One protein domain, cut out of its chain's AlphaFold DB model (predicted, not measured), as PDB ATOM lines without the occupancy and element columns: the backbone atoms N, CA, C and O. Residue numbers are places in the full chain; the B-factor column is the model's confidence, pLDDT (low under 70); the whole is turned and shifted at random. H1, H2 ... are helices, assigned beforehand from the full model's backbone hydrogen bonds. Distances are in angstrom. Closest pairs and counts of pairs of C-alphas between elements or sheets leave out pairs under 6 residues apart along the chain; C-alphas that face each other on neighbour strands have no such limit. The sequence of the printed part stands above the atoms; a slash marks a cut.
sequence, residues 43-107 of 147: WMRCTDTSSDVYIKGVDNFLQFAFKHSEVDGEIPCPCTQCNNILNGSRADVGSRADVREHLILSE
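Overview. This is residues 43 to 107 of the 147 residues of the protein "Transpos_assoc domain-containing protein" of Capsicum chinense (UniProt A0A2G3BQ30). The printed part is a helical hairpin of two unequal helices, the longer H1 and the shorter H2, tilted to each other, with a long loop between them. From the end of H1 this loop, residues 69 to 95, runs back beside H2 to near its last residues and then returns to where H2 begins. The printed part has 65 residues with two named helices, H1 then H2, and no named strand. The class is all helix, though 28 of the 65 residues, under half, are in named elements. The whole is compact, with a radius of gyration of the C-alphas of 11.4 A and spans of 30 by 23 by 16 A.

Along the chain. Begin at Trp 43, whose C-alpha is at (14.098, -8.679, 12.150), and go on to C-alpha 52 at (17.380, -1.816, 17.818). There H1, residues 52 to 68, begins, and it runs 24.2 A to C-alpha 68. After the loop, find C-alpha 96 at (29.488, -2.657, 4.455). From there H2, residues 96 to 106, runs 15.3 A to C-alpha 106 at (15.065, 2.086, 2.310).

Arrangement. H1 and H2 touch, and their closest C-alphas are those of Leu 62 and Arg 96, 6.7 A apart. They run opposite ways at a steep tilt of 39 degrees, and they form a helical hairpin. In H1 and H2 every O i to N i+4 pair is within hydrogen-bond range.

Size, cuts and confidence. The two C-alphas farthest apart are those of Thr 47 and Asp 72, at 31.8 A. The printed part has no cut, and the link from H1 to H2, 27 residues, is long. The mean pLDDT of the printed part is 71.4; look for values under 70 at residues 68 to 74, residue 76 and residues 81 to 95 of this model.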
ATOM      1  N   TRP A  43      13.834 -10.115  12.303       84.75
ATOM      2  CA  TRP A  43      14.098  -8.679  12.150       84.75
ATOM      3  C   TRP A  43      13.686  -8.116  10.785       84.75
ATOM      4  O   TRP A  43      13.334  -6.946  10.705       84.75
ATOM      5  N   MET A  44      13.638  -8.928   9.720       80.69
ATOM      6  CA  MET A  44      13.160  -8.475   8.401       80.69
ATOM      7  C   MET A  44      11.657  -8.154   8.404       80.69
ATOM      8  O   MET A  44      11.153  -7.504   7.490       80.69
ATOM      9  N   ARG A  45      10.919  -8.630   9.418       78.75
ATOM     10  CA  ARG A  45       9.492  -8.331   9.609       78.75
ATOM     11  C   ARG A  45       9.257  -7.086  10.461       78.75
ATOM     12  O   ARG A  45       8.107  -6.667  10.572       78.75
ATOM     13  N   CYS A  46      10.299  -6.505  11.061       79.38
ATOM     14  CA  CYS A  46      10.175  -5.220  11.740       79.38
ATOM     15  C   CYS A  46       9.848  -4.140  10.706       79.38
ATOM     16  O   CYS A  46      10.566  -3.968   9.728       79.38
ATOM     17  N   THR A  47       8.748  -3.427  10.932       75.50
ATOM     18  CA  THR A  47       8.342  -2.261  10.131       75.50
ATOM     19  C   THR A  47       9.061  -0.985  10.554       75.50
ATOM     20  O   THR A  47       8.983   0.016   9.862       75.50
ATOM     21  N   ASP A  48       9.714  -1.006  11.716       81.38
ATOM     22  CA  ASP A  48      10.498   0.111  12.222       81.38
ATOM     23  C   ASP A  48      11.985  -0.132  11.943       81.38
ATOM     24  O   ASP A  48      12.624  -0.954  12.607       81.38
ATOM     25  N   THR A  49      12.530   0.584  10.958       78.81
ATOM     26  CA  THR A  49      13.949   0.506  10.578       78.81
ATOM     27  C   THR A  49      14.885   1.172  11.580       78.81
ATOM     28  O   THR A  49      16.089   0.913  11.561       78.81
ATOM     29  N   SER A  50      14.348   2.008  12.472       79.44
ATOM     30  CA  SER A  50      15.105   2.667  13.536       79.44
ATOM     31  C   SER A  50      15.181   1.836  14.819       79.44
ATOM     32  O   SER A  50      15.961   2.153  15.718       79.44
ATOM     33  N   SER A  51      14.419   0.740  14.893       86.50
ATOM     34  CA  SER A  51      14.425  -0.164  16.036       86.50
ATOM     35  C   SER A  51      15.778  -0.853  16.202       86.50
ATOM     36  O   SER A  51      16.360  -1.368  15.243       86.50
ATOM     37  N   ASP A  52      16.220  -0.997  17.453       87.25
ATOM     38  CA  ASP A  52      17.380  -1.816  17.818       87.25
ATOM     39  C   ASP A  52      17.322  -3.232  17.233       87.25
ATOM     40  O   ASP A  52      18.355  -3.795  16.873       87.25
ATOM     41  N   VAL A  53      16.125  -3.821  17.138       86.12
ATOM     42  CA  VAL A  53      15.934  -5.174  16.595       86.12
ATOM     43  C   VAL A  53      16.295  -5.208  15.113       86.12
ATOM     44  O   VAL A  53      17.004  -6.113  14.670       86.12
ATOM     45  N   TYR A  54      15.852  -4.202  14.359       87.44
ATOM     46  CA  TYR A  54      16.137  -4.088  12.936       87.44
ATOM     47  C   TYR A  54      17.618  -3.790  12.695       87.44
ATOM     48  O   TYR A  54      18.272  -4.496  11.930       87.44
ATOM     49  N   ILE A  55      18.179  -2.814  13.413       87.00
ATOM     50  CA  ILE A  55      19.584  -2.411  13.283       87.00
ATOM     51  C   ILE A  55      20.527  -3.583  13.596       87.00
ATOM     52  O   ILE A  55      21.429  -3.879  12.812       87.00
ATOM     53  N   LYS A  56      20.296  -4.303  14.703       87.25
ATOM     54  CA  LYS A  56      21.091  -5.491  15.064       87.25
ATOM     55  C   LYS A  56      20.935  -6.610  14.038       87.25
ATOM     56  O   LYS A  56      21.915  -7.279  13.712       87.25
ATOM     57  N   GLY A  57      19.725  -6.796  13.517       86.44
ATOM     58  CA  GLY A  57      19.443  -7.723  12.427       86.44
ATOM     59  C   GLY A  57      20.274  -7.428  11.181       86.44
ATOM     60  O   GLY A  57      20.959  -8.320  10.677       86.44
ATOM     61  N   VAL A  58      20.296  -6.164  10.751       85.00
ATOM     62  CA  VAL A  58      21.108  -5.673   9.628       85.00
ATOM     63  C   VAL A  58      22.603  -5.869   9.896       85.00
ATOM     64  O   VAL A  58      23.320  -6.375   9.035       85.00
ATOM     65  N   ASP A  59      23.104  -5.532  11.083       85.56
ATOM     66  CA  ASP A  59      24.533  -5.665  11.391       85.56
ATOM     67  C   ASP A  59      25.007  -7.131  11.405       85.56
ATOM     68  O   ASP A  59      26.071  -7.448  10.850       85.56
ATOM     69  N   ASN A  60      24.199  -8.031  11.973       84.12
ATOM     70  CA  ASN A  60      24.447  -9.475  11.966       84.12
ATOM     71  C   ASN A  60      24.396 -10.041  10.547       84.12
ATOM     72  O   ASN A  60      25.261 -10.818  10.142       84.12
ATOM     73  N   PHE A  61      23.409  -9.602   9.772       82.81
ATOM     74  CA  PHE A  61      23.246  -9.956   8.375       82.81
ATOM     75  C   PHE A  61      24.463  -9.574   7.534       82.81
ATOM     76  O   PHE A  61      25.018 -10.419   6.835       82.81
ATOM     77  N   LEU A  62      24.932  -8.329   7.647       80.88
ATOM     78  CA  LEU A  62      26.113  -7.876   6.921       80.88
ATOM     79  C   LEU A  62      27.342  -8.671   7.371       80.88
ATOM     80  O   LEU A  62      28.132  -9.115   6.549       80.88
ATOM     81  N   GLN A  63      27.512  -8.915   8.674       81.88
ATOM     82  CA  GLN A  63      28.635  -9.727   9.159       81.88
ATOM     83  C   GLN A  63      28.628 -11.134   8.563       81.88
ATOM     84  O   GLN A  63      29.680 -11.623   8.157       81.88
ATOM     85  N   PHE A  64      27.458 -11.754   8.464       78.19
ATOM     86  CA  PHE A  64      27.314 -13.054   7.837       78.19
ATOM     87  C   PHE A  64      27.604 -13.002   6.329       78.19
ATOM     88  O   PHE A  64      28.380 -13.822   5.840       78.19
ATOM     89  N   ALA A  65      27.040 -12.024   5.615       77.19
ATOM     90  CA  ALA A  65      27.149 -11.898   4.165       77.19
ATOM     91  C   ALA A  65      28.591 -11.642   3.701       77.19
ATOM     92  O   ALA A  65      29.076 -12.347   2.821       77.19
ATOM     93  N   PHE A  66      29.309 -10.715   4.345       73.75
ATOM     94  CA  PHE A  66      30.715 -10.429   4.021       73.75
ATOM     95  C   PHE A  66      31.677 -11.537   4.486       73.75
ATOM     96  O   PHE A  66      32.767 -11.679   3.942       73.75
ATOM     97  N   LYS A  67      31.306 -12.341   5.493       74.25
ATOM     98  CA  LYS A  67      32.119 -13.488   5.933       74.25
ATOM     99  C   LYS A  67      32.026 -14.673   4.965       74.25
ATOM    100  O   LYS A  67      32.988 -15.424   4.849       74.25
ATOM    101  N   HIS A  68      30.883 -14.841   4.298       67.94
ATOM    102  CA  HIS A  68      30.628 -15.934   3.349       67.94
ATOM    103  C   HIS A  68      30.692 -15.490   1.877       67.94
ATOM    104  O   HIS A  68      30.442 -16.294   0.980       67.94
ATOM    105  N   SER A  69      31.025 -14.229   1.594       64.56
ATOM    106  CA  SER A  69      31.261 -13.761   0.232       64.56
ATOM    107  C   SER A  69      32.647 -14.201  -0.246       64.56
ATOM    108  O   SER A  69      33.654 -13.627   0.153       64.56
ATOM    109  N   GLU A  70      32.711 -15.197  -1.130       55.19
ATOM    110  CA  GLU A  70      33.969 -15.637  -1.765       55.19
ATOM    111  C   GLU A  70      34.456 -14.681  -2.877       55.19
ATOM    112  O   GLU A  70      35.535 -14.882  -3.419       55.19
ATOM    113  N   VAL A  71      33.662 -13.668  -3.250       54.44
ATOM    114  CA  VAL A  71      34.000 -12.683  -4.298       54.44
ATOM    115  C   VAL A  71      34.289 -11.350  -3.622       54.44
ATOM    116  O   VAL A  71      33.370 -10.773  -3.046       54.44
ATOM    117  N   ASP A  72      35.566 -10.956  -3.634       56.59
ATOM    118  CA  ASP A  72      36.157  -9.627  -3.366       56.59
ATOM    119  C   ASP A  72      35.547  -8.745  -2.262       56.59
ATOM    120  O   ASP A  72      35.743  -7.534  -2.234       56.59
ATOM    121  N   GLY A  73      34.851  -9.340  -1.292       58.66
ATOM    122  CA  GLY A  73      34.206  -8.586  -0.226       58.66
ATOM    123  C   GLY A  73      33.133  -7.623  -0.733       58.66
ATOM    124  O   GLY A  73      32.919  -6.606  -0.088       58.66
ATOM    125  N   GLU A  74      32.460  -7.936  -1.842       62.66
ATOM    126  CA  GLU A  74      31.325  -7.165  -2.356       62.66
ATOM    127  C   GLU A  74      30.042  -8.000  -2.263       62.66
ATOM    128  O   GLU A  74      29.992  -9.164  -2.678       62.66
ATOM    129  N   ILE A  75      28.985  -7.409  -1.700       70.31
ATOM    130  CA  ILE A  75      27.652  -8.021  -1.639       70.31
ATOM    131  C   ILE A  75      26.658  -7.168  -2.432       70.31
ATOM    132  O   ILE A  75      26.723  -5.939  -2.366       70.31
ATOM    133  N   PRO A  76      25.703  -7.779  -3.155       69.25
ATOM    134  CA  PRO A  76      24.630  -7.017  -3.771       69.25
ATOM    135  C   PRO A  76      23.775  -6.357  -2.694       69.25
ATOM    136  O   PRO A  76      23.488  -6.947  -1.649       69.25
ATOM    137  N   CYS A  77      23.348  -5.123  -2.953       74.62
ATOM    138  CA  CYS A  77      22.555  -4.391  -1.983       74.62
ATOM    139  C   CYS A  77      21.109  -4.932  -1.949       74.62
ATOM    140  O   CYS A  77      20.395  -4.846  -2.955       74.62
ATOM    141  N   PRO A  78      20.627  -5.437  -0.798       73.19
ATOM    142  CA  PRO A  78      19.304  -6.046  -0.669       73.19
ATOM    143  C   PRO A  78      18.208  -5.016  -0.337       73.19
ATOM    144  O   PRO A  78      17.113  -5.381   0.099       73.19
ATOM    145  N   CYS A  79      18.507  -3.725  -0.510       77.19
ATOM    146  CA  CYS A  79      17.595  -2.620  -0.238       77.19
ATOM    147  C   CYS A  79      16.451  -2.579  -1.268       77.19
ATOM    148  O   CYS A  79      16.659  -2.927  -2.435       77.19
ATOM    149  N   THR A  80      15.255  -2.112  -0.886       70.25
ATOM    150  CA  THR A  80      14.111  -2.026  -1.824       70.25
ATOM    151  C   THR A  80      14.383  -1.134  -3.038       70.25
ATOM    152  O   THR A  80      13.883  -1.412  -4.124       70.25
ATOM    153  N   GLN A  81      15.227  -0.110  -2.884       67.81
ATOM    154  CA  GLN A  81      15.630   0.791  -3.972       67.81
ATOM    155  C   GLN A  81      16.669   0.167  -4.918       67.81
ATOM    156  O   GLN A  81      16.822   0.602  -6.056       67.81
ATOM    157  N   CYS A  82      17.410  -0.830  -4.436       68.44
ATOM    158  CA  CYS A  82      18.563  -1.426  -5.104       68.44
ATOM    159  C   CYS A  82      18.201  -2.749  -5.791       68.44
ATOM    160  O   CYS A  82      18.849  -3.145  -6.756       68.44
ATOM    161  N   ASN A  83      17.173  -3.433  -5.273       64.19
ATOM    162  CA  ASN A  83      16.599  -4.670  -5.797       64.19
ATOM    163  C   ASN A  83      17.634  -5.766  -6.124       64.19
ATOM    164  O   ASN A  83      17.535  -6.433  -7.152       64.19
ATOM    165  N   ASN A  84      18.628  -5.960  -5.250       62.69
ATOM    166  CA  ASN A  84      19.649  -7.006  -5.376       62.69
ATOM    167  C   ASN A  84      20.538  -6.905  -6.636       62.69
ATOM    168  O   ASN A  84      21.119  -7.899  -7.071       62.69
ATOM    169  N   ILE A  85      20.653  -5.719  -7.240       58.19
ATOM    170  CA  ILE A  85      21.538  -5.499  -8.388       58.19
ATOM    171  C   ILE A  85      22.973  -5.288  -7.878       58.19
ATOM    172  O   ILE A  85      23.228  -4.369  -7.095       58.19
ATOM    173  N   LEU A  86      23.917  -6.116  -8.348       52.53
ATOM    174  CA  LEU A  86      25.358  -5.842  -8.268       52.53
ATOM    175  C   LEU A  86      25.663  -4.667  -9.199       52.53
ATOM    176  O   LEU A  86      25.960  -4.849 -10.379       52.53
ATOM    177  N   ASN A  87      25.497  -3.445  -8.707       43.81
ATOM    178  CA  ASN A  87      25.674  -2.276  -9.549       43.81
ATOM    179  C   ASN A  87      27.144  -1.847  -9.549       43.81
ATOM    180  O   ASN A  87      27.524  -0.934  -8.830       43.81
ATOM    181  N   GLY A  88      27.932  -2.401 -10.475       41.16
ATOM    182  CA  GLY A  88      29.207  -1.798 -10.898       41.16
ATOM    183  C   GLY A  88      29.052  -0.381 -11.488       41.16
ATOM    184  O   GLY A  88      30.040   0.286 -11.764       41.16
ATOM    185  N   SER A  89      27.812   0.098 -11.672       38.25
ATOM    186  CA  SER A  89      27.487   1.463 -12.107       38.25
ATOM    187  C   SER A  89      27.146   2.430 -10.962       38.25
ATOM    188  O   SER A  89      26.986   3.623 -11.218       38.25
ATOM    189  N   ARG A  90      27.019   1.957  -9.715       44.50
ATOM    190  CA  ARG A  90      27.052   2.815  -8.523       44.50
ATOM    191  C   ARG A  90      28.270   2.384  -7.726       44.50
ATOM    192  O   ARG A  90      28.169   1.491  -6.892       44.50
ATOM    193  N   ALA A  91      29.410   3.000  -8.025       40.97
ATOM    194  CA  ALA A  91      30.696   2.736  -7.375       40.97
ATOM    195  C   ALA A  91      30.660   2.907  -5.835       40.97
ATOM    196  O   ALA A  91      31.622   2.568  -5.154       40.97
ATOM    197  N   ASP A  92      29.536   3.386  -5.300       47.28
ATOM    198  CA  ASP A  92      29.304   3.744  -3.905       47.28
ATOM    199  C   ASP A  92      28.484   2.693  -3.127       47.28
ATOM    200  O   ASP A  92      28.089   2.949  -1.998       47.28
ATOM    201  N   VAL A  93      28.150   1.528  -3.706       52.34
ATOM    202  CA  VAL A  93      27.336   0.487  -3.026       52.34
ATOM    203  C   VAL A  93      28.061  -0.859  -2.992       52.34
ATOM    204  O   VAL A  93      27.515  -1.889  -3.378       52.34
ATOM    205  N   GLY A  94      29.318  -0.837  -2.554       54.59
ATOM    206  CA  GLY A  94      30.134  -2.038  -2.337       54.59
ATOM    207  C   GLY A  94      30.540  -2.235  -0.876       54.59
ATOM    208  O   GLY A  94      30.734  -3.368  -0.431       54.59
ATOM    209  N   SER A  95      30.622  -1.152  -0.091       67.25
ATOM    210  CA  SER A  95      31.085  -1.230   1.291       67.25
ATOM    211  C   SER A  95      29.972  -1.632   2.251       67.25
ATOM    212  O   SER A  95      28.797  -1.291   2.096       67.25
ATOM    213  N   ARG A  96      30.368  -2.307   3.333       73.38
ATOM    214  CA  ARG A  96      29.488  -2.657   4.455       73.38
ATOM    215  C   ARG A  96      28.712  -1.447   4.981       73.38
ATOM    216  O   ARG A  96      27.560  -1.602   5.374       73.38
ATOM    217  N   ALA A  97      29.351  -0.278   5.025       73.62
ATOM    218  CA  ALA A  97      28.746   0.948   5.535       73.62
ATOM    219  C   ALA A  97      27.610   1.447   4.629       73.62
ATOM    220  O   ALA A  97      26.517   1.713   5.127       73.62
ATOM    221  N   ASP A  98      27.832   1.460   3.316       73.69
ATOM    222  CA  ASP A  98      26.866   1.970   2.336       73.69
ATOM    223  C   ASP A  98      25.631   1.065   2.261       73.69
ATOM    224  O   ASP A  98      24.486   1.517   2.302       73.69
ATOM    225  N   VAL A  99      25.847  -0.257   2.257       75.69
ATOM    226  CA  VAL A  99      24.745  -1.230   2.294       75.69
ATOM    227  C   VAL A  99      23.949  -1.097   3.594       75.69
ATOM    228  O   VAL A  99      22.722  -1.201   3.575       75.69
ATOM    229  N   ARG A 100      24.617  -0.840   4.725       82.62
ATOM    230  CA  ARG A 100      23.946  -0.620   6.010       82.62
ATOM    231  C   ARG A 100      23.052   0.609   5.961       82.62
ATOM    232  O   ARG A 100      21.885   0.500   6.320       82.62
ATOM    233  N   GLU A 101      23.575   1.748   5.519       81.31
ATOM    234  CA  GLU A 101      22.811   2.992   5.410       81.31
ATOM    235  C   GLU A 101      21.575   2.807   4.528       81.31
ATOM    236  O   GLU A 101      20.459   3.113   4.950       81.31
ATOM    237  N   HIS A 102      21.740   2.195   3.356       81.12
ATOM    238  CA  HIS A 102      20.622   1.899   2.467       81.12
ATOM    239  C   HIS A 102      19.566   1.002   3.115       81.12
ATOM    240  O   HIS A 102      18.375   1.216   2.901       81.12
ATOM    241  N   LEU A 103      19.959   0.021   3.930       81.44
ATOM    242  CA  LEU A 103      18.998  -0.838   4.626       81.44
ATOM    243  C   LEU A 103      18.247  -0.118   5.747       81.44
ATOM    244  O   LEU A 103      17.094  -0.469   5.999       81.44
ATOM    245  N   ILE A 104      18.856   0.878   6.395       80.81
ATOM    246  CA  ILE A 104      18.174   1.722   7.388       80.81
ATOM    247  C   ILE A 104      17.206   2.699   6.704       80.81
ATOM    248  O   ILE A 104      16.080   2.867   7.169       80.81
ATOM    249  N   LEU A 105      17.616   3.309   5.588       79.25
ATOM    250  CA  LEU A 105      16.826   4.329   4.890       79.25
ATOM    251  C   LEU A 105      15.701   3.755   4.020       79.25
ATOM    252  O   LEU A 105      14.656   4.379   3.884       79.25
ATOM    253  N   SER A 106      15.927   2.604   3.383       70.00
ATOM    254  CA  SER A 106      15.065   2.086   2.310       70.00
ATOM    255  C   SER A 106      14.397   0.749   2.613       70.00
ATOM    256  O   SER A 106      13.755   0.192   1.725       70.00
ATOM    257  N   GLU A 107      14.538   0.228   3.830       76.12
ATOM    258  CA  GLU A 107      14.105  -1.121   4.209       76.12
ATOM    259  C   GLU A 107      14.772  -2.248   3.394       76.12
ATOM    260  O   GLU A 107      15.204  -2.109   2.242       76.12
TER     261      GLU A 107